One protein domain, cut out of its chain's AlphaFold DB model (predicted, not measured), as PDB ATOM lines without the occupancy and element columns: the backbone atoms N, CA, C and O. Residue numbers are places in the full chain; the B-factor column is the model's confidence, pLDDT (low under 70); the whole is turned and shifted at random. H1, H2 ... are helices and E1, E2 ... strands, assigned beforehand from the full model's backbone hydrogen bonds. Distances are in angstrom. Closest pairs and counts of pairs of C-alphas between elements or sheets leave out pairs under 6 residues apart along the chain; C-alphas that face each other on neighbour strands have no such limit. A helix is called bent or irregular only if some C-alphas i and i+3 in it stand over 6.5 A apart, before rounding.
ATOM      1  N   PRO A   9      30.299 -17.379 -22.805       35.34
ATOM      2  CA  PRO A   9      31.666 -16.838 -22.851       35.34
ATOM      3  C   PRO A   9      32.768 -17.886 -23.113       35.34
ATOM      4  O   PRO A   9      33.895 -17.538 -23.470       35.34
ATOM      5  N   LYS A  10      32.472 -19.179 -22.923       39.09
ATOM      6  CA  LYS A  10      33.448 -20.273 -23.037       39.09
ATOM      7  C   LYS A  10      33.733 -20.695 -24.481       39.09
ATOM      8  O   LYS A  10      34.865 -21.077 -24.758       39.09
ATOM      9  N   ILE A  11      32.753 -20.587 -25.383       37.88
ATOM     10  CA  ILE A  11      32.888 -20.999 -26.792       37.88
ATOM     11  C   ILE A  11      33.754 -19.991 -27.558       37.88
ATOM     12  O   ILE A  11      34.708 -20.378 -28.227       37.88
ATOM     13  N   VAL A  12      33.507 -18.690 -27.368       35.19
ATOM     14  CA  VAL A  12      34.300 -17.629 -28.011       35.19
ATOM     15  C   VAL A  12      35.757 -17.651 -27.542       35.19
ATOM     16  O   VAL A  12      36.669 -17.470 -28.343       35.19
ATOM     17  N   THR A  13      36.008 -17.964 -26.265       36.69
ATOM     18  CA  THR A  13      37.383 -18.099 -25.756       36.69
ATOM     19  C   THR A  13      38.122 -19.276 -26.417       36.69
ATOM     20  O   THR A  13      39.319 -19.170 -26.646       36.69
ATOM     21  N   ALA A  14      37.440 -20.367 -26.786       37.22
ATOM     22  CA  ALA A  14      38.066 -21.513 -27.457       37.22
ATOM     23  C   ALA A  14      38.519 -21.193 -28.895       37.22
ATOM     24  O   ALA A  14      39.615 -21.584 -29.289       37.22
ATOM     25  N   ILE A  15      37.733 -20.420 -29.655       38.78
ATOM     26  CA  ILE A  15      38.132 -19.959 -30.998       38.78
ATOM     27  C   ILE A  15      39.259 -18.924 -30.894       38.78
ATOM     28  O   ILE A  15      40.207 -18.971 -31.669       38.78
ATOM     29  N   VAL A  16      39.218 -18.048 -29.881       39.41
ATOM     30  CA  VAL A  16      40.321 -17.121 -29.577       39.41
ATOM     31  C   VAL A  16      41.598 -17.866 -29.178       39.41
ATOM     32  O   VAL A  16      42.667 -17.375 -29.491       39.41
ATOM     33  N   VAL A  17      41.537 -19.048 -28.555       38.75
ATOM     34  CA  VAL A  17      42.733 -19.872 -28.283       38.75
ATOM     35  C   VAL A  17      43.336 -20.422 -29.574       38.75
ATOM     36  O   VAL A  17      44.548 -20.349 -29.740       38.75
ATOM     37  N   VAL A  18      42.517 -20.899 -30.517       41.00
ATOM     38  CA  VAL A  18      43.000 -21.335 -31.841       41.00
ATOM     39  C   VAL A  18      43.557 -20.145 -32.634       41.00
ATOM     40  O   VAL A  18      44.656 -20.231 -33.167       41.00
ATOM     41  N   ALA A  19      42.881 -18.992 -32.624       38.06
ATOM     42  CA  ALA A  19      43.356 -17.760 -33.262       38.06
ATOM     43  C   ALA A  19      44.592 -17.139 -32.566       38.06
ATOM     44  O   ALA A  19      45.431 -16.523 -33.220       38.06
ATOM     45  N   ALA A  20      44.741 -17.312 -31.249       40.03
ATOM     46  CA  ALA A  20      45.915 -16.879 -30.488       40.03
ATOM     47  C   ALA A  20      47.124 -17.795 -30.724       40.03
ATOM     48  O   ALA A  20      48.246 -17.301 -30.726       40.03
ATOM     49  N   LEU A  21      46.900 -19.090 -30.976       40.81
ATOM     50  CA  LEU A  21      47.931 -20.024 -31.445       40.81
ATOM     51  C   LEU A  21      48.395 -19.673 -32.870       40.81
ATOM     52  O   LEU A  21      49.575 -19.746 -33.179       40.81
ATOM     53  N   VAL A  22      47.474 -19.225 -33.723       39.16
ATOM     54  CA  VAL A  22      47.696 -18.798 -35.120       39.16
ATOM     55  C   VAL A  22      48.619 -17.564 -35.210       39.16
ATOM     56  O   VAL A  22      49.404 -17.437 -36.143       39.16
ATOM     57  N   ALA A  23      48.674 -16.705 -34.190       32.78
ATOM     58  CA  ALA A  23      49.583 -15.555 -34.176       32.78
ATOM     59  C   ALA A  23      51.075 -15.907 -33.972       32.78
ATOM     60  O   ALA A  23      51.863 -14.983 -33.761       32.78
ATOM     61  N   THR A  24      51.469 -17.197 -33.985       36.56
ATOM     62  CA  THR A  24      52.783 -17.655 -33.497       36.56
ATOM     63  C   THR A  24      53.381 -18.939 -34.137       36.56
ATOM     64  O   THR A  24      53.479 -19.947 -33.454       36.56
ATOM     65  N   GLY A  25      53.822 -18.970 -35.405       36.53
ATOM     66  CA  GLY A  25      54.938 -19.883 -35.820       36.53
ATOM     67  C   GLY A  25      55.106 -20.368 -37.273       36.53
ATOM     68  O   GLY A  25      54.080 -20.636 -37.873       36.53
ATOM     69  N   VAL A  26      56.369 -20.411 -37.802       44.62
ATOM     70  CA  VAL A  26      57.051 -21.163 -38.929       44.62
ATOM     71  C   VAL A  26      58.470 -20.659 -39.429       44.62
ATOM     72  O   VAL A  26      58.576 -19.834 -40.349       44.62
ATOM     73  N   TYR A  27      59.565 -21.332 -39.057       33.34
ATOM     74  CA  TYR A  27      60.617 -21.745 -40.006       33.34
ATOM     75  C   TYR A  27      61.068 -23.202 -39.791       33.34
ATOM     76  O   TYR A  27      62.098 -23.504 -39.203       33.34
ATOM     77  N   ALA A  28      60.372 -24.123 -40.464       34.00
ATOM     78  CA  ALA A  28      60.959 -25.347 -41.028       34.00
ATOM     79  C   ALA A  28      60.125 -25.812 -42.237       34.00
ATOM     80  O   ALA A  28      59.568 -26.907 -42.273       34.00
ATOM     81  N   LEU A  29      59.961 -24.937 -43.235       39.75
ATOM     82  CA  LEU A  29      59.002 -25.172 -44.320       39.75
ATOM     83  C   LEU A  29      59.483 -26.171 -45.390       39.75
ATOM     84  O   LEU A  29      58.684 -26.667 -46.178       39.75
ATOM     85  N   THR A  30      60.773 -26.499 -45.428       40.84
ATOM     86  CA  THR A  30      61.325 -27.439 -46.417       40.84
ATOM     87  C   THR A  30      61.280 -28.900 -45.963       40.84
ATOM     88  O   THR A  30      61.285 -29.783 -46.816       40.84
ATOM     89  N   SER A  31      61.168 -29.187 -44.660       44.94
ATOM     90  CA  SER A  31      61.005 -30.560 -44.144       44.94
ATOM     91  C   SER A  31      59.539 -31.016 -44.102       44.94
ATOM     92  O   SER A  31      59.265 -32.191 -44.349       44.94
ATOM     93  N   LEU A  32      58.596 -30.093 -43.874       44.84
ATOM     94  CA  LEU A  32      57.147 -30.360 -43.872       44.84
ATOM     95  C   LEU A  32      56.557 -30.551 -45.278       44.84
ATOM     96  O   LEU A  32      55.625 -31.325 -45.447       44.84
ATOM     97  N   LEU A  33      57.115 -29.888 -46.295       49.03
ATOM     98  CA  LEU A  33      56.699 -30.074 -47.695       49.03
ATOM     99  C   LEU A  33      57.500 -31.171 -48.420       49.03
ATOM    100  O   LEU A  33      57.156 -31.539 -49.538       49.03
ATOM    101  N   GLY A  34      58.581 -31.669 -47.804       40.16
ATOM    102  CA  GLY A  34      59.506 -32.635 -48.406       40.16
ATOM    103  C   GLY A  34      59.471 -34.045 -47.809       40.16
ATOM    104  O   GLY A  34      60.034 -34.956 -48.411       40.16
ATOM    105  N   SER A  35      58.837 -34.255 -46.651       43.44
ATOM    106  CA  SER A  35      58.679 -35.592 -46.074       43.44
ATOM    107  C   SER A  35      57.260 -36.107 -46.310       43.44
ATOM    108  O   SER A  35      56.289 -35.553 -45.814       43.44
ATOM    109  N   GLU A  36      57.131 -37.216 -47.037       49.44
ATOM    110  CA  GLU A  36      55.874 -37.964 -47.238       49.44
ATOM    111  C   GLU A  36      55.291 -38.557 -45.933       49.44
ATOM    112  O   GLU A  36      54.424 -39.434 -45.960       49.44
ATOM    113  N   GLN A  37      55.761 -38.124 -44.760       53.06
ATOM    114  CA  GLN A  37      55.167 -38.508 -43.490       53.06
ATOM    115  C   GLN A  37      53.852 -37.753 -43.340       53.06
ATOM    116  O   GLN A  37      53.789 -36.681 -42.753       53.06
ATOM    117  N   ALA A  38      52.797 -38.341 -43.909       62.19
ATOM    118  CA  ALA A  38      51.425 -37.898 -43.737       62.19
ATOM    119  C   ALA A  38      51.187 -37.545 -42.260       62.19
ATOM    120  O   ALA A  38      51.436 -38.386 -41.386       62.19
ATOM    121  N   GLY A  39      50.738 -36.314 -41.996       84.12
ATOM    122  CA  GLY A  39      50.325 -35.855 -40.667       84.12
ATOM    123  C   GLY A  39      49.192 -36.713 -40.084       84.12
ATOM    124  O   GLY A  39      48.857 -37.779 -40.603       84.12
ATOM    125  N   GLY A  40      48.551 -36.273 -39.004       91.38
ATOM    126  CA  GLY A  40      47.484 -37.065 -38.368       91.38
ATOM    127  C   GLY A  40      48.007 -38.270 -37.568       91.38
ATOM    128  O   GLY A  40      49.213 -38.463 -37.407       91.38
ATOM    129  N   THR A  41      47.113 -39.120 -37.067       94.81
ATOM    130  CA  THR A  41      47.429 -40.289 -36.207       94.81
ATOM    131  C   THR A  41      46.583 -41.515 -36.568       94.81
ATOM    132  O   THR A  41      45.814 -41.461 -37.528       94.81
ATOM    133  N   ARG A  42      46.749 -42.652 -35.871       95.25
ATOM    134  CA  ARG A  42      46.030 -43.898 -36.200       95.25
ATOM    135  C   ARG A  42      44.650 -43.978 -35.561       95.25
ATOM    136  O   ARG A  42      43.786 -44.663 -36.107       95.25
ATOM    137  N   THR A  43      44.438 -43.296 -34.441       95.12
ATOM    138  CA  THR A  43      43.162 -43.286 -33.715       95.12
ATOM    139  C   THR A  43      42.734 -41.851 -33.394       95.12
ATOM    140  O   THR A  43      43.581 -40.957 -33.332       95.12
ATOM    141  N   PRO A  44      41.434 -41.583 -33.192       95.88
ATOM    142  CA  PRO A  44      40.984 -40.243 -32.831       95.88
ATOM    143  C   PRO A  44      41.543 -39.773 -31.480       95.88
ATOM    144  O   PRO A  44      41.861 -38.594 -31.323       95.88
ATOM    145  N   GLU A  45      41.711 -40.680 -30.516       94.94
ATOM    146  CA  GLU A  45      42.289 -40.386 -29.201       94.94
ATOM    147  C   GLU A  45      43.739 -39.922 -29.335       94.94
ATOM    148  O   GLU A  45      44.124 -38.929 -28.716       94.94
ATOM    149  N   GLU A  46      44.532 -40.594 -30.178       94.25
ATOM    150  CA  GLU A  46      45.906 -40.185 -30.475       94.25
ATOM    151  C   GLU A  46      45.948 -38.789 -31.109       94.25
ATOM    152  O   GLU A  46      46.815 -37.991 -30.745       94.25
ATOM    153  N   ALA A  47      45.015 -38.463 -32.012       94.75
ATOM    154  CA  ALA A  47      44.948 -37.150 -32.660       94.75
ATOM    155  C   ALA A  47      44.665 -36.044 -31.638       94.75
ATOM    156  O   ALA A  47      45.365 -35.032 -31.600       94.75
ATOM    157  N   ILE A  48      43.667 -36.255 -30.776       93.69
ATOM    158  CA  ILE A  48      43.258 -35.290 -29.748       93.69
ATOM    159  C   ILE A  48      44.352 -35.135 -28.688       93.69
ATOM    160  O   ILE A  48      44.680 -34.013 -28.300       93.69
ATOM    161  N   ALA A  49      44.958 -36.239 -28.244       93.31
ATOM    162  CA  ALA A  49      46.070 -36.209 -27.299       93.31
ATOM    163  C   ALA A  49      47.292 -35.491 -27.887       93.31
ATOM    164  O   ALA A  49      47.930 -34.698 -27.194       93.31
ATOM    165  N   ARG A  50      47.598 -35.729 -29.170       93.62
ATOM    166  CA  ARG A  50      48.645 -35.010 -29.902       93.62
ATOM    167  C   ARG A  50      48.349 -33.516 -29.960       93.62
ATOM    168  O   ARG A  50      49.208 -32.741 -29.568       93.62
ATOM    169  N   PHE A  51      47.143 -33.121 -30.354       92.38
ATOM    170  CA  PHE A  51      46.745 -31.715 -30.387       92.38
ATOM    171  C   PHE A  51      46.886 -31.028 -29.029       92.38
ATOM    172  O   PHE A  51      47.473 -29.957 -28.952       92.38
ATOM    173  N   VAL A  52      46.402 -31.647 -27.949       91.12
ATOM    174  CA  VAL A  52      46.518 -31.076 -26.599       91.12
ATOM    175  C   VAL A  52      47.969 -30.963 -26.151       91.12
ATOM    176  O   VAL A  52      48.351 -29.941 -25.586       91.12
ATOM    177  N   ARG A  53      48.793 -31.980 -26.419       92.31
ATOM    178  CA  ARG A  53      50.224 -31.938 -26.109       92.31
ATOM    179  C   ARG A  53      50.926 -30.823 -26.881       92.31
ATOM    180  O   ARG A  53      51.655 -30.051 -26.266       92.31
ATOM    181  N   ASP A  54      50.705 -30.746 -28.189       90.38
ATOM    182  CA  ASP A  54      51.368 -29.781 -29.065       90.38
ATOM    183  C   ASP A  54      50.889 -28.349 -28.718       90.38
ATOM    184  O   ASP A  54      51.704 -27.443 -28.566       90.38
ATOM    185  N   ALA A  55      49.599 -28.154 -28.412       86.44
ATOM    186  CA  ALA A  55      49.063 -26.882 -27.918       86.44
ATOM    187  C   ALA A  55      49.639 -26.467 -26.548       86.44
ATOM    188  O   ALA A  55      50.012 -25.309 -26.373       86.44
ATOM    189  N   ASN A  56      49.763 -27.395 -25.590       86.62
ATOM    190  CA  ASN A  56      50.392 -27.126 -24.285       86.62
ATOM    191  C   ASN A  56      51.888 -26.814 -24.406       86.62
ATOM    192  O   ASN A  56      52.442 -26.082 -23.590       86.62
ATOM    193  N   ALA A  57      52.555 -27.373 -25.417       86.50
ATOM    194  CA  ALA A  57      53.950 -27.083 -25.723       86.50
ATOM    195  C   ALA A  57      54.137 -25.763 -26.495       86.50
ATOM    196  O   ALA A  57      55.279 -25.400 -26.783       86.50
ATOM    197  N   ALA A  58      53.043 -25.061 -26.828       80.75
ATOM    198  CA  ALA A  58      53.027 -23.934 -27.759       80.75
ATOM    199  C   ALA A  58      53.691 -24.275 -29.113       80.75
ATOM    200  O   ALA A  58      54.340 -23.435 -29.731       80.75
ATOM    201  N   ASP A  59      53.537 -25.521 -29.568       82.12
ATOM    202  CA  ASP A  59      54.038 -26.009 -30.850       82.12
ATOM    203  C   ASP A  59      52.977 -25.796 -31.936       82.12
ATOM    204  O   ASP A  59      52.167 -26.679 -32.233       82.12
ATOM    205  N   LEU A  60      52.961 -24.595 -32.528       80.81
ATOM    206  CA  LEU A  60      52.014 -24.278 -33.598       80.81
ATOM    207  C   LEU A  60      52.182 -25.214 -34.798       80.81
ATOM    208  O   LEU A  60      51.188 -25.610 -35.397       80.81
ATOM    209  N   LEU A  61      53.413 -25.589 -35.156       82.69
ATOM    210  CA  LEU A  61      53.647 -26.488 -36.284       82.69
ATOM    211  C   LEU A  61      53.089 -27.883 -36.002       82.69
ATOM    212  O   LEU A  61      52.461 -28.466 -36.883       82.69
ATOM    213  N   GLY A  62      53.246 -28.389 -34.778       88.00
ATOM    214  CA  GLY A  62      52.614 -29.627 -34.323       88.00
ATOM    215  C   GLY A  62      51.085 -29.558 -34.371       88.00
ATOM    216  O   GLY A  62      50.442 -30.475 -34.892       88.00
ATOM    217  N   VAL A  63      50.503 -28.436 -33.927       89.44
ATOM    218  CA  VAL A  63      49.056 -28.173 -34.015       89.44
ATOM    219  C   VAL A  63      48.578 -28.122 -35.467       89.44
ATOM    220  O   VAL A  63      47.587 -28.765 -35.799       89.44
ATOM    221  N   LEU A  64      49.273 -27.398 -36.347       88.38
ATOM    222  CA  LEU A  64      48.919 -27.308 -37.762       88.38
ATOM    223  C   LEU A  64      49.089 -28.660 -38.462       88.38
ATOM    224  O   LEU A  64      48.246 -29.019 -39.272       88.38
ATOM    225  N   ASP A  65      50.121 -29.442 -38.137       90.50
ATOM    226  CA  ASP A  65      50.365 -30.758 -38.742       90.50
ATOM    227  C   ASP A  65      49.285 -31.799 -38.399       90.50
ATOM    228  O   ASP A  65      49.013 -32.700 -39.200       90.50
ATOM    229  N   ILE A  66      48.650 -31.685 -37.226       94.50
ATOM    230  CA  ILE A  66      47.532 -32.556 -36.850       94.50
ATOM    231  C   ILE A  66      46.188 -32.084 -37.420       94.50
ATOM    232  O   ILE A  66      45.237 -32.866 -37.391       94.50
ATOM    233  N   LEU A  67      46.077 -30.869 -37.969       93.00
ATOM    234  CA  LEU A  67      44.841 -30.430 -38.622       93.00
ATOM    235  C   LEU A  67      44.534 -31.262 -39.871       93.00
ATOM    236  O   LEU A  67      45.444 -31.775 -40.529       93.00
ATOM    237  N   VAL A  68      43.244 -31.379 -40.210       91.81
ATOM    238  CA  VAL A  68      42.816 -31.988 -41.480       91.81
ATOM    239  C   VAL A  68      43.574 -31.287 -42.616       91.81
ATOM    240  O   VAL A  68      43.651 -30.056 -42.592       91.81
ATOM    241  N   PRO A  69      44.149 -32.021 -43.593       89.12
ATOM    242  CA  PRO A  69      44.997 -31.426 -44.625       89.12
ATOM    243  C   PRO A  69      44.366 -30.220 -45.326       89.12
ATOM    244  O   PRO A  69      45.047 -29.219 -45.534       89.12
ATOM    245  N   SER A  70      43.060 -30.293 -45.593       81.94
ATOM    246  CA  SER A  70      42.264 -29.216 -46.177       81.94
ATOM    247  C   SER A  70      42.297 -27.923 -45.361       81.94
ATOM    248  O   SER A  70      42.676 -26.868 -45.864       81.94
ATOM    249  N   GLU A  71      41.949 -28.008 -44.078       86.69
ATOM    250  CA  GLU A  71      41.955 -26.863 -43.170       86.69
ATOM    251  C   GLU A  71      43.377 -26.345 -42.971       86.69
ATOM    252  O   GLU A  71      43.621 -25.144 -42.997       86.69
ATOM    253  N   ARG A  72      44.345 -27.250 -42.817       87.94
ATOM    254  CA  ARG A  72      45.753 -26.895 -42.660       87.94
ATOM    255  C   ARG A  72      46.246 -26.025 -43.816       87.94
ATOM    256  O   ARG A  72      46.868 -24.992 -43.573       87.94
ATOM    257  N   GLU A  73      45.983 -26.427 -45.055       82.06
ATOM    258  CA  GLU A  73      46.347 -25.652 -46.247       82.06
ATOM    259  C   GLU A  73      45.647 -24.289 -46.265       82.06
ATOM    260  O   GLU A  73      46.301 -23.272 -46.511       82.06
ATOM    261  N   ALA A  74      44.366 -24.257 -45.883       77.81
ATOM    262  CA  ALA A  74      43.575 -23.036 -45.773       77.81
ATOM    263  C   ALA A  74      44.059 -22.062 -44.682       77.81
ATOM    264  O   ALA A  74      43.654 -20.904 -44.718       77.81
ATOM    265  N   TRP A  75      44.930 -22.486 -43.750       79.00
ATOM    266  CA  TRP A  75      45.512 -21.649 -42.686       79.00
ATOM    267  C   TRP A  75      47.002 -21.331 -42.887       79.00
ATOM    268  O   TRP A  75      47.439 -20.222 -42.584       79.00
ATOM    269  N   ILE A  76      47.809 -22.267 -43.401       82.50
ATOM    270  CA  ILE A  76      49.279 -22.143 -43.436       82.50
ATOM    271  C   ILE A  76      49.758 -20.937 -44.258       82.50
ATOM    272  O   ILE A  76      50.577 -20.145 -43.790       82.50
ATOM    273  N   ASP A  77      49.304 -20.807 -45.499       78.44
ATOM    274  CA  ASP A  77      49.709 -19.703 -46.375       78.44
ATOM    275  C   ASP A  77      49.213 -18.328 -45.894       78.44
ATOM    276  O   ASP A  77      50.033 -17.402 -45.846       78.44
ATOM    277  N   PRO A  78      47.944 -18.187 -45.456       75.06
ATOM    278  CA  PRO A  78      47.467 -17.020 -44.714       75.06
ATOM    279  C   PRO A  78      48.430 -16.560 -43.627       75.06
ATOM    280  O   PRO A  78      48.849 -15.404 -43.589       75.06
ATOM    281  N   LEU A  79      48.811 -17.502 -42.767       79.06
ATOM    282  CA  LEU A  79      49.633 -17.255 -41.601       79.06
ATOM    283  C   LEU A  79      51.008 -16.738 -41.988       79.06
ATOM    284  O   LEU A  79      51.440 -15.697 -41.495       79.06
ATOM    285  N   LYS A  80      51.674 -17.403 -42.937       82.06
ATOM    286  CA  LYS A  80      52.972 -16.944 -43.452       82.06
ATOM    287  C   LYS A  80      52.904 -15.500 -43.934       82.06
ATOM    288  O   LYS A  80      53.792 -14.707 -43.617       82.06
ATOM    289  N   GLN A  81      51.864 -15.161 -44.695       80.19
ATOM    290  CA  GLN A  81      51.718 -13.821 -45.248       80.19
ATOM    291  C   GLN A  81      51.433 -12.792 -44.148       80.19
ATOM    292  O   GLN A  81      52.101 -11.759 -44.119       80.19
ATOM    293  N   MET A  82      50.563 -13.102 -43.177       75.94
ATOM    294  CA  MET A  82      50.327 -12.244 -42.007       75.94
ATOM    295  C   MET A  82      51.627 -11.924 -41.260       75.94
ATOM    296  O   MET A  82      51.821 -10.796 -40.815       75.94
ATOM    297  N   PHE A  83      52.555 -12.876 -41.158       79.00
ATOM    298  CA  PHE A  83      53.859 -12.660 -40.529       79.00
ATOM    299  C   PHE A  83      54.820 -11.803 -41.345       79.00
ATOM    300  O   PHE A  83      55.554 -10.974 -40.794       79.00
ATOM    301  N   VAL A  84      54.845 -12.000 -42.663       83.00
ATOM    302  CA  VAL A  84      55.592 -11.127 -43.573       83.00
ATOM    303  C   VAL A  84      55.081  -9.692 -43.444       83.00
ATOM    304  O   VAL A  84      55.882  -8.775 -43.243       83.00
ATOM    305  N   ASP A  85      53.761  -9.507 -43.458       78.50
ATOM    306  CA  ASP A  85      53.136  -8.193 -43.349       78.50
ATOM    307  C   ASP A  85      53.284  -7.577 -41.957       78.50
ATOM    308  O   ASP A  85      53.630  -6.403 -41.850       78.50
ATOM    309  N   GLY A  86      53.148  -8.356 -40.885       79.25
ATOM    310  CA  GLY A  86      53.365  -7.887 -39.516       79.25
ATOM    311  C   GLY A  86      54.781  -7.347 -39.295       79.25
ATOM    312  O   GLY A  86      54.953  -6.307 -38.654       79.25
ATOM    313  N   ARG A  87      55.804  -7.993 -39.881       81.88
ATOM    314  CA  ARG A  87      57.191  -7.486 -39.868       81.88
ATOM    315  C   ARG A  87      57.342  -6.216 -40.700       81.88
ATOM    316  O   ARG A  87      57.979  -5.263 -40.251       81.88
ATOM    317  N   ARG A  88      56.744  -6.176 -41.897       84.19
ATOM    318  CA  ARG A  88      56.757  -5.001 -42.785       84.19
ATOM    319  C   ARG A  88      56.138  -3.776 -42.105       84.19
ATOM    320  O   ARG A  88      56.712  -2.691 -42.165       84.19
ATOM    321  N   LEU A  89      55.013  -3.970 -41.420       80.56
ATOM    322  CA  LEU A  89      54.287  -2.940 -40.674       80.56
ATOM    323  C   LEU A  89      54.925  -2.593 -39.320       80.56
ATOM    324  O   LEU A  89      54.445  -1.689 -38.641       80.56
ATOM    325  N   ARG A  90      56.005  -3.282 -38.922       78.31
ATOM    326  CA  ARG A  90      56.677  -3.140 -37.614       78.31
ATOM    327  C   ARG A  90      55.778  -3.438 -36.407       78.31
ATOM    328  O   ARG A  90      56.116  -3.058 -35.291       78.31
ATOM    329  N   VAL A  91      54.666  -4.139 -36.623       71.44
ATOM    330  CA  VAL A  91      53.835  -4.708 -35.549       71.44
ATOM    331  C   VAL A  91      54.573  -5.880 -34.899       71.44
ATOM    332  O   VAL A  91      54.505  -6.086 -33.691       71.44
ATOM    333  N   LEU A  92      55.341  -6.611 -35.707       71.38
ATOM    334  CA  LEU A  92      56.292  -7.613 -35.254       71.38
ATOM    335  C   LEU A  92      57.719  -7.066 -35.405       71.38
ATOM    336  O   LEU A  92      58.007  -6.394 -36.402       71.38
ATOM    337  N   PRO A  93      58.637  -7.344 -34.459       74.44
ATOM    338  CA  PRO A  93      60.041  -6.992 -34.640       74.44
ATOM    339  C   PRO A  93      60.584  -7.604 -35.940       74.44
ATOM    340  O   PRO A  93      60.160  -8.676 -36.360       74.44
ATOM    341  N   GLY A  94      61.550  -6.952 -36.593       78.88
ATOM    342  CA  GLY A  94      62.119  -7.468 -37.851       78.88
ATOM    343  C   GLY A  94      62.773  -8.851 -37.704       78.88
ATOM    344  O   GLY A  94      62.834  -9.616 -38.662       78.88
ATOM    345  N   THR A  95      63.202  -9.179 -36.483       76.69
ATOM    346  CA  THR A  95      63.730 -10.483 -36.069       76.69
ATOM    347  C   THR A  95      62.672 -11.379 -35.431       76.69
ATOM    348  O   THR A  95      63.048 -12.363 -34.802       76.69
ATOM    349  N   ALA A  96      61.384 -11.013 -35.490       67.88
ATOM    350  CA  ALA A  96      60.303 -11.859 -35.012       67.88
ATOM    351  C   ALA A  96      60.403 -13.178 -35.753       67.88
ATOM    352  O   ALA A  96      60.116 -13.259 -36.952       67.88
ATOM    353  N   ASP A  97      60.878 -14.167 -35.015       64.38
ATOM    354  CA  ASP A  97      60.832 -15.530 -35.444       64.38
ATOM    355  C   ASP A  97      59.564 -16.114 -34.876       64.38
ATOM    356  O   ASP A  97      59.209 -16.000 -33.705       64.38
ATOM    357  N   ILE A  98      58.878 -16.708 -35.802       60.66
ATOM    358  CA  ILE A  98      57.608 -17.332 -35.667       60.66
ATOM    359  C   ILE A  98      57.848 -18.585 -34.771       60.66
ATOM    360  O   ILE A  98      57.066 -18.830 -33.855       60.66
ATOM    361  N   ASP A  99      59.003 -19.256 -34.876       56.00
ATOM    362  CA  ASP A  99      59.400 -20.376 -34.003       56.00
ATOM    363  C   ASP A  99      59.796 -19.947 -32.575       56.00
ATOM    364  O   ASP A  99      59.842 -20.763 -31.651       56.00
ATOM    365  N   ALA A 100      60.090 -18.658 -32.365       53.78
ATOM    366  CA  ALA A 100      60.482 -18.109 -31.066       53.78
ATOM    367  C   ALA A 100      59.290 -17.615 -30.234       53.78
ATOM    368  O   ALA A 100      59.471 -17.141 -29.107       53.78
ATOM    369  N   LEU A 101      58.072 -17.710 -30.765       54.88
ATOM    370  CA  LEU A 101      56.878 -17.208 -30.106       54.88
ATOM    371  C   LEU A 101      56.381 -18.187 -29.038       54.88
ATOM    372  O   LEU A 101      55.420 -18.928 -29.203       54.88
ATOM    373  N   ARG A 102      57.050 -18.143 -27.885       55.88
ATOM    374  CA  ARG A 102      56.584 -18.721 -26.622       55.88
ATOM    375  C   ARG A 102      55.837 -17.630 -25.861       55.88
ATOM    376  O   ARG A 102      56.474 -16.686 -25.399       55.88
ATOM    377  N   GLY A 103      54.512 -17.708 -25.754       51.47
ATOM    378  CA  GLY A 103      53.749 -16.606 -25.140       51.47
ATOM    379  C   GLY A 103      52.433 -16.962 -24.457       51.47
ATOM    380  O   GLY A 103      51.976 -16.195 -23.611       51.47
ATOM    381  N   ALA A 104      51.826 -18.105 -24.774       60.34
ATOM    382  CA  ALA A 104      50.631 -18.574 -24.085       60.34
ATOM    383  C   ALA A 104      50.975 -19.816 -23.260       60.34
ATOM    384  O   ALA A 104      51.291 -20.860 -23.824       60.34
ATOM    385  N   ASP A 105      50.911 -19.702 -21.930       66.88
ATOM    386  CA  ASP A 105      50.879 -20.877 -21.056       66.88
ATOM    387  C   ASP A 105      49.456 -21.449 -21.116       66.88
ATOM    388  O   ASP A 105      48.524 -20.988 -20.441       66.88
ATOM    389  N   LEU A 106      49.267 -22.374 -22.056       74.62
ATOM    390  CA  LEU A 106      48.045 -23.144 -22.207       74.62
ATOM    391  C   LEU A 106      48.195 -24.421 -21.392       74.62
ATOM    392  O   LEU A 106      49.057 -25.252 -21.662       74.62
ATOM    393  N   GLN A 107      47.312 -24.592 -20.412       83.81
ATOM    394  CA  GLN A 107      47.184 -25.849 -19.686       83.81
ATOM    395  C   GLN A 107      45.860 -26.483 -20.072       83.81
ATOM    396  O   GLN A 107      44.833 -26.294 -19.417       83.81
ATOM    397  N   LEU A 108      45.881 -27.188 -21.198       85.12
ATOM    398  CA  LEU A 108      44.793 -28.016 -21.681       85.12
ATOM    399  C   LEU A 108      44.932 -29.426 -21.108       85.12
ATOM    400  O   LEU A 108      46.012 -30.004 -21.009       85.12
ATOM    401  N   THR A 109      43.797 -29.994 -20.748       88.06
ATOM    402  CA  THR A 109      43.641 -31.343 -20.231       88.06
ATOM    403  C   THR A 109      42.510 -32.012 -20.989       88.06
ATOM    404  O   THR A 109      41.470 -31.409 -21.273       88.06
ATOM    405  N   THR A 110      42.718 -33.275 -21.317       82.62
ATOM    406  CA  THR A 110      41.696 -34.163 -21.853       82.62
ATOM    407  C   THR A 110      41.473 -35.278 -20.848       82.62
ATOM    408  O   THR A 110      42.445 -35.809 -20.307       82.62
ATOM    409  N   PRO A 111      40.221 -35.671 -20.572       75.62
ATOM    410  CA  PRO A 111      39.981 -36.953 -19.936       75.62
ATOM    411  C   PRO A 111      40.544 -38.025 -20.878       75.62
ATOM    412  O   PRO A 111      40.087 -38.153 -22.012       75.62
ATOM    413  N   THR A 112      41.561 -38.752 -20.428       55.16
ATOM    414  CA  THR A 112      42.436 -39.631 -21.229       55.16
ATOM    415  C   THR A 112      41.745 -40.823 -21.917       55.16
ATOM    416  O   THR A 112      42.427 -41.598 -22.574       55.16
ATOM    417  N   GLU A 113      40.418 -40.966 -21.819       61.28
ATOM    418  CA  GLU A 113      39.656 -42.127 -22.319       61.28
ATOM    419  C   GLU A 113      38.360 -41.785 -23.095       61.28
ATOM    420  O   GLU A 113      37.561 -42.677 -23.358       61.28
ATOM    421  N   ALA A 114      38.092 -40.523 -23.455       65.88
ATOM    422  CA  ALA A 114      36.727 -40.107 -23.829       65.88
ATOM    423  C   ALA A 114      36.571 -39.474 -25.225       65.88
ATOM    424  O   ALA A 114      35.825 -38.502 -25.364       65.88
ATOM    425  N   ALA A 115      37.243 -39.993 -26.260       85.56
ATOM    426  CA  ALA A 115      36.805 -39.688 -27.622       85.56
ATOM    427  C   ALA A 115      35.522 -40.485 -27.906       85.56
ATOM    428  O   ALA A 115      35.518 -41.709 -28.003       85.56
ATOM    429  N   GLU A 116      34.403 -39.782 -27.987       93.12
ATOM    430  CA  GLU A 116      33.110 -40.350 -28.337       93.12
ATOM    431  C   GLU A 116      32.942 -40.274 -29.851       93.12
ATOM    432  O   GLU A 116      33.032 -39.190 -30.427       93.12
ATOM    433  N   MET A 117      32.665 -41.400 -30.509       94.62
ATOM    434  CA  MET A 117      32.289 -41.384 -31.923       94.62
ATOM    435  C   MET A 117      30.967 -40.628 -32.086       94.62
ATOM    436  O   MET A 117      29.911 -41.113 -31.686       94.62
ATOM    437  N   VAL A 118      31.028 -39.442 -32.687       92.88
ATOM    438  CA  VAL A 118      29.850 -38.613 -32.976       92.88
ATOM    439  C   VAL A 118      29.306 -38.879 -34.382       92.88
ATOM    440  O   VAL A 118      28.130 -38.628 -34.644       92.88
ATOM    441  N   ALA A 119      30.139 -39.446 -35.260       92.81
ATOM    442  CA  ALA A 119      29.790 -39.989 -36.567       92.81
ATOM    443  C   ALA A 119      30.748 -41.147 -36.936       92.81
ATOM    444  O   ALA A 119      31.771 -41.305 -36.275       92.81
ATOM    445  N   PRO A 120      30.490 -41.954 -37.986       93.31
ATOM    446  CA  PRO A 120      31.383 -43.060 -38.381       93.31
ATOM    447  C   PRO A 120      32.832 -42.649 -38.697       93.31
ATOM    448  O   PRO A 120      33.751 -43.461 -38.618       93.31
ATOM    449  N   ASP A 121      33.020 -41.388 -39.067       93.62
ATOM    450  CA  ASP A 121      34.263 -40.750 -39.488       93.62
ATOM    451  C   ASP A 121      34.672 -39.585 -38.571       93.62
ATOM    452  O   ASP A 121      35.627 -38.885 -38.885       93.62
ATOM    453  N   ALA A 122      33.968 -39.354 -37.458       94.94
ATOM    454  CA  ALA A 122      34.251 -38.242 -36.555       94.94
ATOM    455  C   ALA A 122      34.099 -38.651 -35.086       94.94
ATOM    456  O   ALA A 122      33.092 -39.243 -34.691       94.94
ATOM    457  N   ALA A 123      35.072 -38.276 -34.265       95.50
ATOM    458  CA  ALA A 123      35.076 -38.501 -32.828       95.50
ATOM    459  C   ALA A 123      35.314 -37.185 -32.095       95.50
ATOM    460  O   ALA A 123      36.164 -36.399 -32.501       95.50
ATOM    461  N   ALA A 124      34.591 -36.939 -31.010       94.31
ATOM    462  CA  ALA A 124      34.708 -35.719 -30.229       94.31
ATOM    463  C   ALA A 124      35.154 -36.026 -28.800       94.31
ATOM    464  O   ALA A 124      34.647 -36.958 -28.181       94.31
ATOM    465  N   ALA A 125      36.033 -35.198 -28.241       93.88
ATOM    466  CA  ALA A 125      36.356 -35.224 -26.817       93.88
ATOM    467  C   ALA A 125      36.212 -33.827 -26.213       93.88
ATOM    468  O   ALA A 125      36.512 -32.821 -26.857       93.88
ATOM    469  N   GLU A 126      35.766 -33.753 -24.960       91.88
ATOM    470  CA  GLU A 126      35.793 -32.497 -24.209       91.88
ATOM    471  C   GLU A 126      37.234 -32.185 -23.788       91.88
ATOM    472  O   GLU A 126      37.863 -32.949 -23.056       91.88
ATOM    473  N   VAL A 127      37.740 -31.039 -24.228       88.81
ATOM    474  CA  VAL A 127      39.003 -30.459 -23.782       88.81
ATOM    475  C   VAL A 127      38.685 -29.377 -22.764       88.81
ATOM    476  O   VAL A 127      37.882 -28.473 -23.012       88.81
ATOM    477  N   ARG A 128      39.320 -29.466 -21.597       89.44
ATOM    478  CA  ARG A 128      39.225 -28.463 -20.536       89.44
ATOM    479  C   ARG A 128      40.578 -27.838 -20.329       89.44
ATOM    480  O   ARG A 128      41.571 -28.549 -20.284       89.44
ATOM    481  N   GLY A 129      40.635 -26.537 -20.113       80.69
ATOM    482  CA  GLY A 129      41.905 -25.934 -19.754       80.69
ATOM    483  C   GLY A 129      41.782 -24.571 -19.133       80.69
ATOM    484  O   GLY A 129      40.701 -23.987 -19.086       80.69
ATOM    485  N   SER A 130      42.908 -24.075 -18.647       78.12
ATOM    486  CA  SER A 130      43.065 -22.683 -18.257       78.12
ATOM    487  C   SER A 130      43.939 -21.973 -19.272       78.12
ATOM    488  O   SER A 130      45.022 -22.448 -19.606       78.12
ATOM    489  N   VAL A 131      43.470 -20.819 -19.734       66.81
ATOM    490  CA  VAL A 131      44.272 -19.911 -20.550       66.81
ATOM    491  C   VAL A 131      44.799 -18.833 -19.619       66.81
ATOM    492  O   VAL A 131      44.013 -18.035 -19.101       66.81
ATOM    493  N   ALA A 132      46.109 -18.827 -19.381       64.44
ATOM    494  CA  ALA A 132      46.796 -17.701 -18.765       64.44
ATOM    495  C   ALA A 132      47.403 -16.862 -19.894       64.44
ATOM    496  O   ALA A 132      48.490 -17.139 -20.392       64.44
ATOM    497  N   SER A 133      46.670 -15.850 -20.360       54.88
ATOM    498  CA  SER A 133      47.189 -14.953 -21.391       54.88
ATOM    499  C   SER A 133      48.176 -13.966 -20.764       54.88
ATOM    500  O   SER A 133      47.769 -12.949 -20.210       54.88
ATOM    501  N   SER A 134      49.472 -14.252 -20.873       50.16
ATOM    502  CA  SER A 134      50.539 -13.249 -20.783       50.16
ATOM    503  C   SER A 134      51.150 -13.056 -22.169       50.16
ATOM    504  O   SER A 134      52.343 -13.257 -22.372       50.16
ATOM    505  N   LEU A 135      50.317 -12.741 -23.162       44.81
ATOM    506  CA  LEU A 135      50.801 -12.494 -24.516       44.81
ATOM    507  C   LEU A 135      51.489 -11.125 -24.562       44.81
ATOM    508  O   LEU A 135      50.849 -10.107 -24.810       44.81
ATOM    509  N   THR A 136      52.790 -11.084 -24.293       42.91
ATOM    510  CA  THR A 136      53.610  -9.881 -24.451       42.91
ATOM    511  C   THR A 136      54.054  -9.741 -25.905       42.91
ATOM    512  O   THR A 136      55.050 -10.322 -26.328       42.91
ATOM    513  N   PHE A 137      53.340  -8.929 -26.686       40.34
ATOM    514  CA  PHE A 137      53.778  -8.547 -28.031       40.34
ATOM    515  C   PHE A 137      54.620  -7.271 -27.948       40.34
ATOM    516  O   PHE A 137      54.104  -6.206 -27.625       40.34
ATOM    517  N   GLY A 138      55.932  -7.356 -28.197       40.53
ATOM    518  CA  GLY A 138      56.779  -6.168 -28.394       40.53
ATOM    519  C   GLY A 138      56.813  -5.162 -27.230       40.53
ATOM    520  O   GLY A 138      56.906  -3.963 -27.469       40.53
ATOM    521  N   GLY A 139      56.716  -5.621 -25.975       41.38
ATOM    522  CA  GLY A 139      56.668  -4.741 -24.793       41.38
ATOM    523  C   GLY A 139      55.263  -4.255 -24.414       41.38
ATOM    524  O   GLY A 139      55.109  -3.515 -23.445       41.38
ATOM    525  N   PHE A 140      54.231  -4.701 -25.130       36.12
ATOM    526  CA  PHE A 140      52.838  -4.506 -24.754       36.12
ATOM    527  C   PHE A 140      52.446  -5.526 -23.678       36.12
ATOM    528  O   PHE A 140      52.502  -6.728 -23.922       36.12
ATOM    529  N   ASN A 141      52.057  -5.058 -22.490       42.97
ATOM    530  CA  ASN A 141      51.428  -5.880 -21.452       42.97
ATOM    531  C   ASN A 141      49.904  -5.765 -21.619       42.97
ATOM    532  O   ASN A 141      49.332  -4.776 -21.148       42.97
ATOM    533  N   PRO A 142      49.217  -6.706 -22.290       40.47
ATOM    534  CA  PRO A 142      47.770  -6.652 -22.353       40.47
ATOM    535  C   PRO A 142      47.195  -6.914 -20.955       40.47
ATOM    536  O   PRO A 142      47.528  -7.886 -20.286       40.47
ATOM    537  N   VAL A 143      46.367  -5.966 -20.525       38.88
ATOM    538  CA  VAL A 143      45.348  -6.002 -19.467       38.88
ATOM    539  C   VAL A 143      45.223  -7.340 -18.714       38.88
ATOM    540  O   VAL A 143      44.665  -8.296 -19.234       38.88
ATOM    541  N   GLY A 144      45.673  -7.352 -17.451       46.12
ATOM    542  CA  GLY A 144      45.277  -8.277 -16.378       46.12
ATOM    543  C   GLY A 144      45.267  -9.780 -16.695       46.12
ATOM    544  O   GLY A 144      44.296 -10.308 -17.233       46.12
ATOM    545  N   THR A 145      46.273 -10.509 -16.207       50.22
ATOM    546  CA  THR A 145      46.314 -11.982 -16.188       50.22
ATOM    547  C   THR A 145      45.189 -12.556 -15.323       50.22
ATOM    548  O   THR A 145      45.364 -12.811 -14.132       50.22
ATOM    549  N   THR A 146      44.013 -12.770 -15.907       58.59
ATOM    550  CA  THR A 146      42.970 -13.600 -15.298       58.59
ATOM    551  C   THR A 146      42.954 -14.940 -16.008       58.59
ATOM    552  O   THR A 146      42.559 -15.036 -17.167       58.59
ATOM    553  N   ALA A 147      43.409 -15.983 -15.312       65.81
ATOM    554  CA  ALA A 147      43.286 -17.346 -15.803       65.81
ATOM    555  C   ALA A 147      41.797 -17.669 -15.994       65.81
ATOM    556  O   ALA A 147      41.012 -17.601 -15.045       65.81
ATOM    557  N   ARG A 148      41.393 -17.992 -17.225       69.62
ATOM    558  CA  ARG A 148      40.010 -18.373 -17.537       69.62
ATOM    559  C   ARG A 148      39.936 -19.859 -17.826       69.62
ATOM    560  O   ARG A 148      40.649 -20.356 -18.692       69.62
ATOM    561  N   THR A 149      39.044 -20.555 -17.123       75.56
ATOM    562  CA  THR A 149      38.737 -21.955 -17.424       75.56
ATOM    563  C   THR A 149      37.814 -22.041 -18.636       75.56
ATOM    564  O   THR A 149      36.675 -21.562 -18.600       75.56
ATOM    565  N   VAL A 150      38.290 -22.699 -19.685       78.62
ATOM    566  CA  VAL A 150      37.544 -23.016 -20.902       78.62
ATOM    567  C   VAL A 150      37.217 -24.502 -20.945       78.62
ATOM    568  O   VAL A 150      37.957 -25.335 -20.422       78.62
ATOM    569  N   ALA A 151      36.078 -24.826 -21.543       82.38
ATOM    570  CA  ALA A 151      35.686 -26.190 -21.862       82.38
ATOM    571  C   ALA A 151      35.046 -26.159 -23.247       82.38
ATOM    572  O   ALA A 151      34.118 -25.375 -23.463       82.38
ATOM    573  N   PHE A 152      35.565 -26.961 -24.168       86.44
ATOM    574  CA  PHE A 152      35.088 -27.051 -25.543       86.44
ATOM    575  C   PHE A 152      35.302 -28.467 -26.066       86.44
ATOM    576  O   PHE A 152      36.189 -29.179 -25.602       86.44
ATOM    577  N   ARG A 153      34.481 -28.904 -27.018       90.19
ATOM    578  CA  ARG A 153      34.683 -30.193 -27.688       90.19
ATOM    579  C   ARG A 153      35.634 -30.023 -28.866       90.19
ATOM    580  O   ARG A 153      35.439 -29.119 -29.674       90.19
ATOM    581  N   VAL A 154      36.642 -30.878 -28.947       92.75
ATOM    582  CA  VAL A 154      37.531 -30.999 -30.104       92.75
ATOM    583  C   VAL A 154      37.128 -32.237 -30.880       92.75
ATOM    584  O   VAL A 154      36.926 -33.294 -30.281       92.75
ATOM    585  N   VAL A 155      37.007 -32.099 -32.196       94.56
ATOM    586  CA  VAL A 155      36.626 -33.183 -33.097       94.56
ATOM    587  C   VAL A 155      37.831 -33.642 -33.904       94.56
ATOM    588  O   VAL A 155      38.446 -32.857 -34.628       94.56
ATOM    589  N   ALA A 156      38.128 -34.933 -33.791       95.94
ATOM    590  CA  ALA A 156      38.976 -35.653 -34.716       95.94
ATOM    591  C   ALA A 156      38.132 -36.220 -35.865       95.94
ATOM    592  O   ALA A 156      37.095 -36.836 -35.626       95.94
ATOM    593  N   VAL A 157      38.583 -36.040 -37.100       94.75
ATOM    594  CA  VAL A 157      37.944 -36.525 -38.326       94.75
ATOM    595  C   VAL A 157      38.884 -37.490 -39.028       94.75
ATOM    596  O   VAL A 157      40.102 -37.292 -39.061       94.75
ATOM    597  N   ARG A 158      38.313 -38.556 -39.576       94.75
ATOM    598  CA  ARG A 158      39.033 -39.549 -40.354       94.75
ATOM    599  C   ARG A 158      39.154 -39.086 -41.801       94.75
ATOM    600  O   ARG A 158      38.148 -38.943 -42.486       94.75
ATOM    601  N   ASP A 159      40.388 -38.955 -42.271       91.62
ATOM    602  CA  ASP A 159      40.715 -38.744 -43.680       91.62
ATOM    603  C   ASP A 159      41.631 -39.886 -44.150       91.62
ATOM    604  O   ASP A 159      42.727 -40.123 -43.626       91.62
ATOM    605  N   GLY A 160      41.109 -40.707 -45.062       91.38
ATOM    606  CA  GLY A 160      41.702 -41.987 -45.441       91.38
ATOM    607  C   GLY A 160      41.906 -42.944 -44.254       91.38
ATOM    608  O   GLY A 160      40.964 -43.400 -43.592       91.38
ATOM    609  N   ALA A 161      43.163 -43.316 -44.007       94.06
ATOM    610  CA  ALA A 161      43.548 -44.245 -42.941       94.06
ATOM    611  C   ALA A 161      43.950 -43.549 -41.630       94.06
ATOM    612  O   ALA A 161      44.378 -44.230 -40.697       94.06
ATOM    613  N   ARG A 162      43.863 -42.215 -41.567       95.56
ATOM    614  CA  ARG A 162      44.402 -41.418 -40.461       95.56
ATOM    615  C   ARG A 162      43.347 -40.496 -39.866       95.56
ATOM    616  O   ARG A 162      42.338 -40.196 -40.497       95.56
ATOM    617  N   TRP A 163      43.597 -40.074 -38.635       96.62
ATOM    618  CA  TRP A 163      42.759 -39.153 -37.877       96.62
ATOM    619  C   TRP A 163      43.462 -37.818 -37.682       96.62
ATOM    620  O   TRP A 163      44.633 -37.776 -37.294       96.62
ATOM    621  N   TYR A 164      42.720 -36.747 -37.917       95.88
ATOM    622  CA  TYR A 164      43.173 -35.363 -37.873       95.88
ATOM    623  C   TYR A 164      42.209 -34.527 -37.043       95.88
ATOM    624  O   TYR A 164      41.063 -34.917 -36.873       95.88
ATOM    625  N   ILE A 165      42.630 -33.368 -36.558       95.25
ATOM    626  CA  ILE A 165      41.749 -32.416 -35.878       95.25
ATOM    627  C   ILE A 165      41.094 -31.493 -36.894       95.25
ATOM    628  O   ILE A 165      41.763 -30.967 -37.775       95.25
ATOM    629  N   SER A 166      39.790 -31.271 -36.753       92.88
ATOM    630  CA  SER A 166      39.054 -30.305 -37.568       92.88
ATOM    631  C   SER A 166      38.516 -29.179 -36.696       92.88
ATOM    632  O   SER A 166      37.698 -29.401 -35.797       92.88
ATOM    633  N   VAL A 167      38.957 -27.955 -36.971       90.75
ATOM    634  CA  VAL A 167      38.477 -26.723 -36.340       90.75
ATOM    635  C   VAL A 167      37.000 -26.525 -36.662       90.75
ATOM    636  O   VAL A 167      36.202 -26.267 -35.756       90.75
ATOM    637  N   TRP A 168      36.606 -26.723 -37.921       88.94
ATOM    638  CA  TRP A 168      35.227 -26.514 -38.351       88.94
ATOM    639  C   TRP A 168      34.272 -27.561 -37.769       88.94
ATOM    640  O   TRP A 168      33.198 -27.201 -37.282       88.94
ATOM    641  N   HIS A 169      34.661 -28.843 -37.719       92.38
ATOM    642  CA  HIS A 169      33.843 -29.863 -37.053       92.38
ATOM    643  C   HIS A 169      33.784 -29.628 -35.544       92.38
ATOM    644  O   HIS A 169      32.731 -29.837 -34.945       92.38
ATOM    645  N   SER A 170      34.873 -29.154 -34.927       92.00
ATOM    646  CA  SER A 170      34.871 -28.774 -33.512       92.00
ATOM    647  C   SER A 170      33.858 -27.661 -33.249       92.00
ATOM    648  O   SER A 170      33.046 -27.777 -32.331       92.00
ATOM    649  N   LEU A 171      33.829 -26.615 -34.078       86.44
ATOM    650  CA  LEU A 171      32.832 -25.550 -33.978       86.44
ATOM    651  C   LEU A 171      31.403 -26.094 -34.122       86.44
ATOM    652  O   LEU A 171      30.562 -25.859 -33.252       86.44
ATOM    653  N   ALA A 172      31.147 -26.872 -35.175       89.38
ATOM    654  CA  ALA A 172      29.841 -27.474 -35.424       89.38
ATOM    655  C   ALA A 172      29.388 -28.398 -34.279       89.38
ATOM    656  O   ALA A 172      28.228 -28.344 -33.873       89.38
ATOM    657  N   GLU A 173      30.289 -29.186 -33.688       90.56
ATOM    658  CA  GLU A 173      29.993 -30.041 -32.532       90.56
ATOM    659  C   GLU A 173      29.658 -29.226 -31.280       90.56
ATOM    660  O   GLU A 173      28.726 -29.564 -30.542       90.56
ATOM    661  N   ASN A 174      30.388 -28.136 -31.026       87.44
ATOM    662  CA  ASN A 174      30.069 -27.249 -29.911       87.44
ATOM    663  C   ASN A 174      28.693 -26.597 -30.116       87.44
ATOM    664  O   ASN A 174      27.894 -26.604 -29.182       87.44
ATOM    665  N   LEU A 175      28.358 -26.133 -31.323       82.06
ATOM    666  CA  LEU A 175      27.025 -25.597 -31.627       82.06
ATOM    667  C   LEU A 175      25.928 -26.662 -31.476       82.06
ATOM    668  O   LEU A 175      24.899 -26.406 -30.845       82.06
ATOM    669  N   ARG A 176      26.160 -27.878 -31.988       88.69
ATOM    670  CA  ARG A 176      25.220 -29.005 -31.897       88.69
ATOM    671  C   ARG A 176      24.908 -29.368 -30.447       88.69
ATOM    672  O   ARG A 176      23.747 -29.504 -30.072       88.69
ATOM    673  N   THR A 177      25.942 -29.502 -29.621       85.44
ATOM    674  CA  THR A 177      25.799 -29.903 -28.212       85.44
ATOM    675  C   THR A 177      25.233 -28.798 -27.320       85.44
ATOM    676  O   THR A 177      24.537 -29.098 -26.348       85.44
ATOM    677  N   HIS A 178      25.476 -27.525 -27.646       78.75
ATOM    678  CA  HIS A 178      24.984 -26.402 -26.847       78.75
ATOM    679  C   HIS A 178      23.579 -25.948 -27.249       78.75
ATOM    680  O   HIS A 178      22.722 -25.814 -26.371       78.75
ATOM    681  N   SER A 179      23.341 -25.740 -28.545       73.75
ATOM    682  CA  SER A 179      22.171 -25.012 -29.061       73.75
ATOM    683  C   SER A 179      21.152 -25.909 -29.758       73.75
ATOM    684  O   SER A 179      19.960 -25.625 -29.704       73.75
ATOM    685  N   LEU A 180      21.598 -27.002 -30.383       73.75
ATOM    686  CA  LEU A 180      20.758 -27.865 -31.225       73.75
ATOM    687  C   LEU A 180      20.524 -29.246 -30.598       73.75
ATOM    688  O   LEU A 180      20.394 -30.242 -31.311       73.75
ATOM    689  N   ARG A 181      20.542 -29.312 -29.256       68.88
ATOM    690  CA  ARG A 181      20.452 -30.551 -28.466       68.88
ATOM    691  C   ARG A 181      19.452 -31.521 -29.110       68.88
ATOM    692  O   ARG A 181      18.313 -31.131 -29.331       68.88
TER     693      ARG A 181
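AT A GLANCE: This is residues 9 to 181 of the 553 residues of the protein "Unannotated protein" of freshwater metagenome (UniProt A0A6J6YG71). A strongly twisted sheet of five strands bends round H3, which packs on one face, while H1 and H6 pack on the opposite face. H4 folds back beside H3, the long H5 grazes the sheet with residues 69 to 72 and runs away from it, and H2 sits apart from the other named elements. The printed part has 173 residues, with named elements in the order H1 H2 H3 H4 H5 E1 E2 E3 E4 E5 H6. The sheet is branched and antiparallel, and the class is mixed, helices and strands. The whole is compact, with a radius of gyration of the C-alphas of 16.3 A and spans of 47 by 42 by 25 A.

HOW THE PARTS SIT: Begin at H1, residues 9 to 22, which is on the sheet of E1, residues 104 to 109, E2, 116 to 119, E3, 122 to 133, E4, 148 to 159, and E5, 162 to 166; the closest C-alphas of H1 and E4, Lys 10 and Val 150, are 5.4 A apart. H2, residues 29 to 32, is not on the sheet. H3, residues 44 to 56, is on the opposite face from H1; its closest C-alpha to E4 is Pro 44, 5.4 A from that of Ala 156. H3 and H4, residues 60 to 66, form a helical hairpin and touch, the closest C-alphas, Asp 54 and Gly 62, 5.4 A apart. H4 and H5, residues 69 to 88, form another but only just touch, with 3 pairs of C-alphas within 8 A, the closest Leu 64 and Arg 72 at 5.8 A; H5 does so with residues 72 to 76 alone. E2 to E5 make a meander, each strand the antiparallel neighbour of the one before. E3 bends by 60 degrees at residue 130, with E1 and E2 on one side and E4 on the other. Look for N 109 and O 128, 2.7 A, between E1 and E3; N 116 and O 124, 2.8 A, between E2 and E3; N 127 and O 152, 2.8 A, between E3 and E4; and N 157 and O 164, 2.7 A, between E4 and E5. H6, residues 167 to 178, is on the same face as H1 at a height over the sheet of 7.6 A. Every O i to N i+4 pair is within hydrogen-bond range in H3, H4 and H6, against 9 of 10 in H1 and 14 of 16 in H5; H2 is too short for such a pair.

IN THESE COORDINATES: Find C-alpha 9 at (31.666, -16.838, -22.851); from there H1 runs 20.3 A. H3 spans 18.3 A. H5 runs 29.0 A from C-alpha 69 at (44.997, -31.426, -44.625) and is irregular, with C-alphas 74 and 77 7.0 A apart. E3 spans 30.7 A and E4 33.2 A. H6 ends at C-alpha 178, (24.984, -26.402, -26.847).

THE WHOLE: The C-alphas farthest apart, Gly 94 and Arg 181, are 48.5 A apart. The printed part has no cut. The links H2 to H3, H5 to E1 and E3 to E4 are long. Mean pLDDT of the printed part is 72.9; residues 9 to 38, 96 to 105, 112 to 114, 131 to 148 and 181 are under 70.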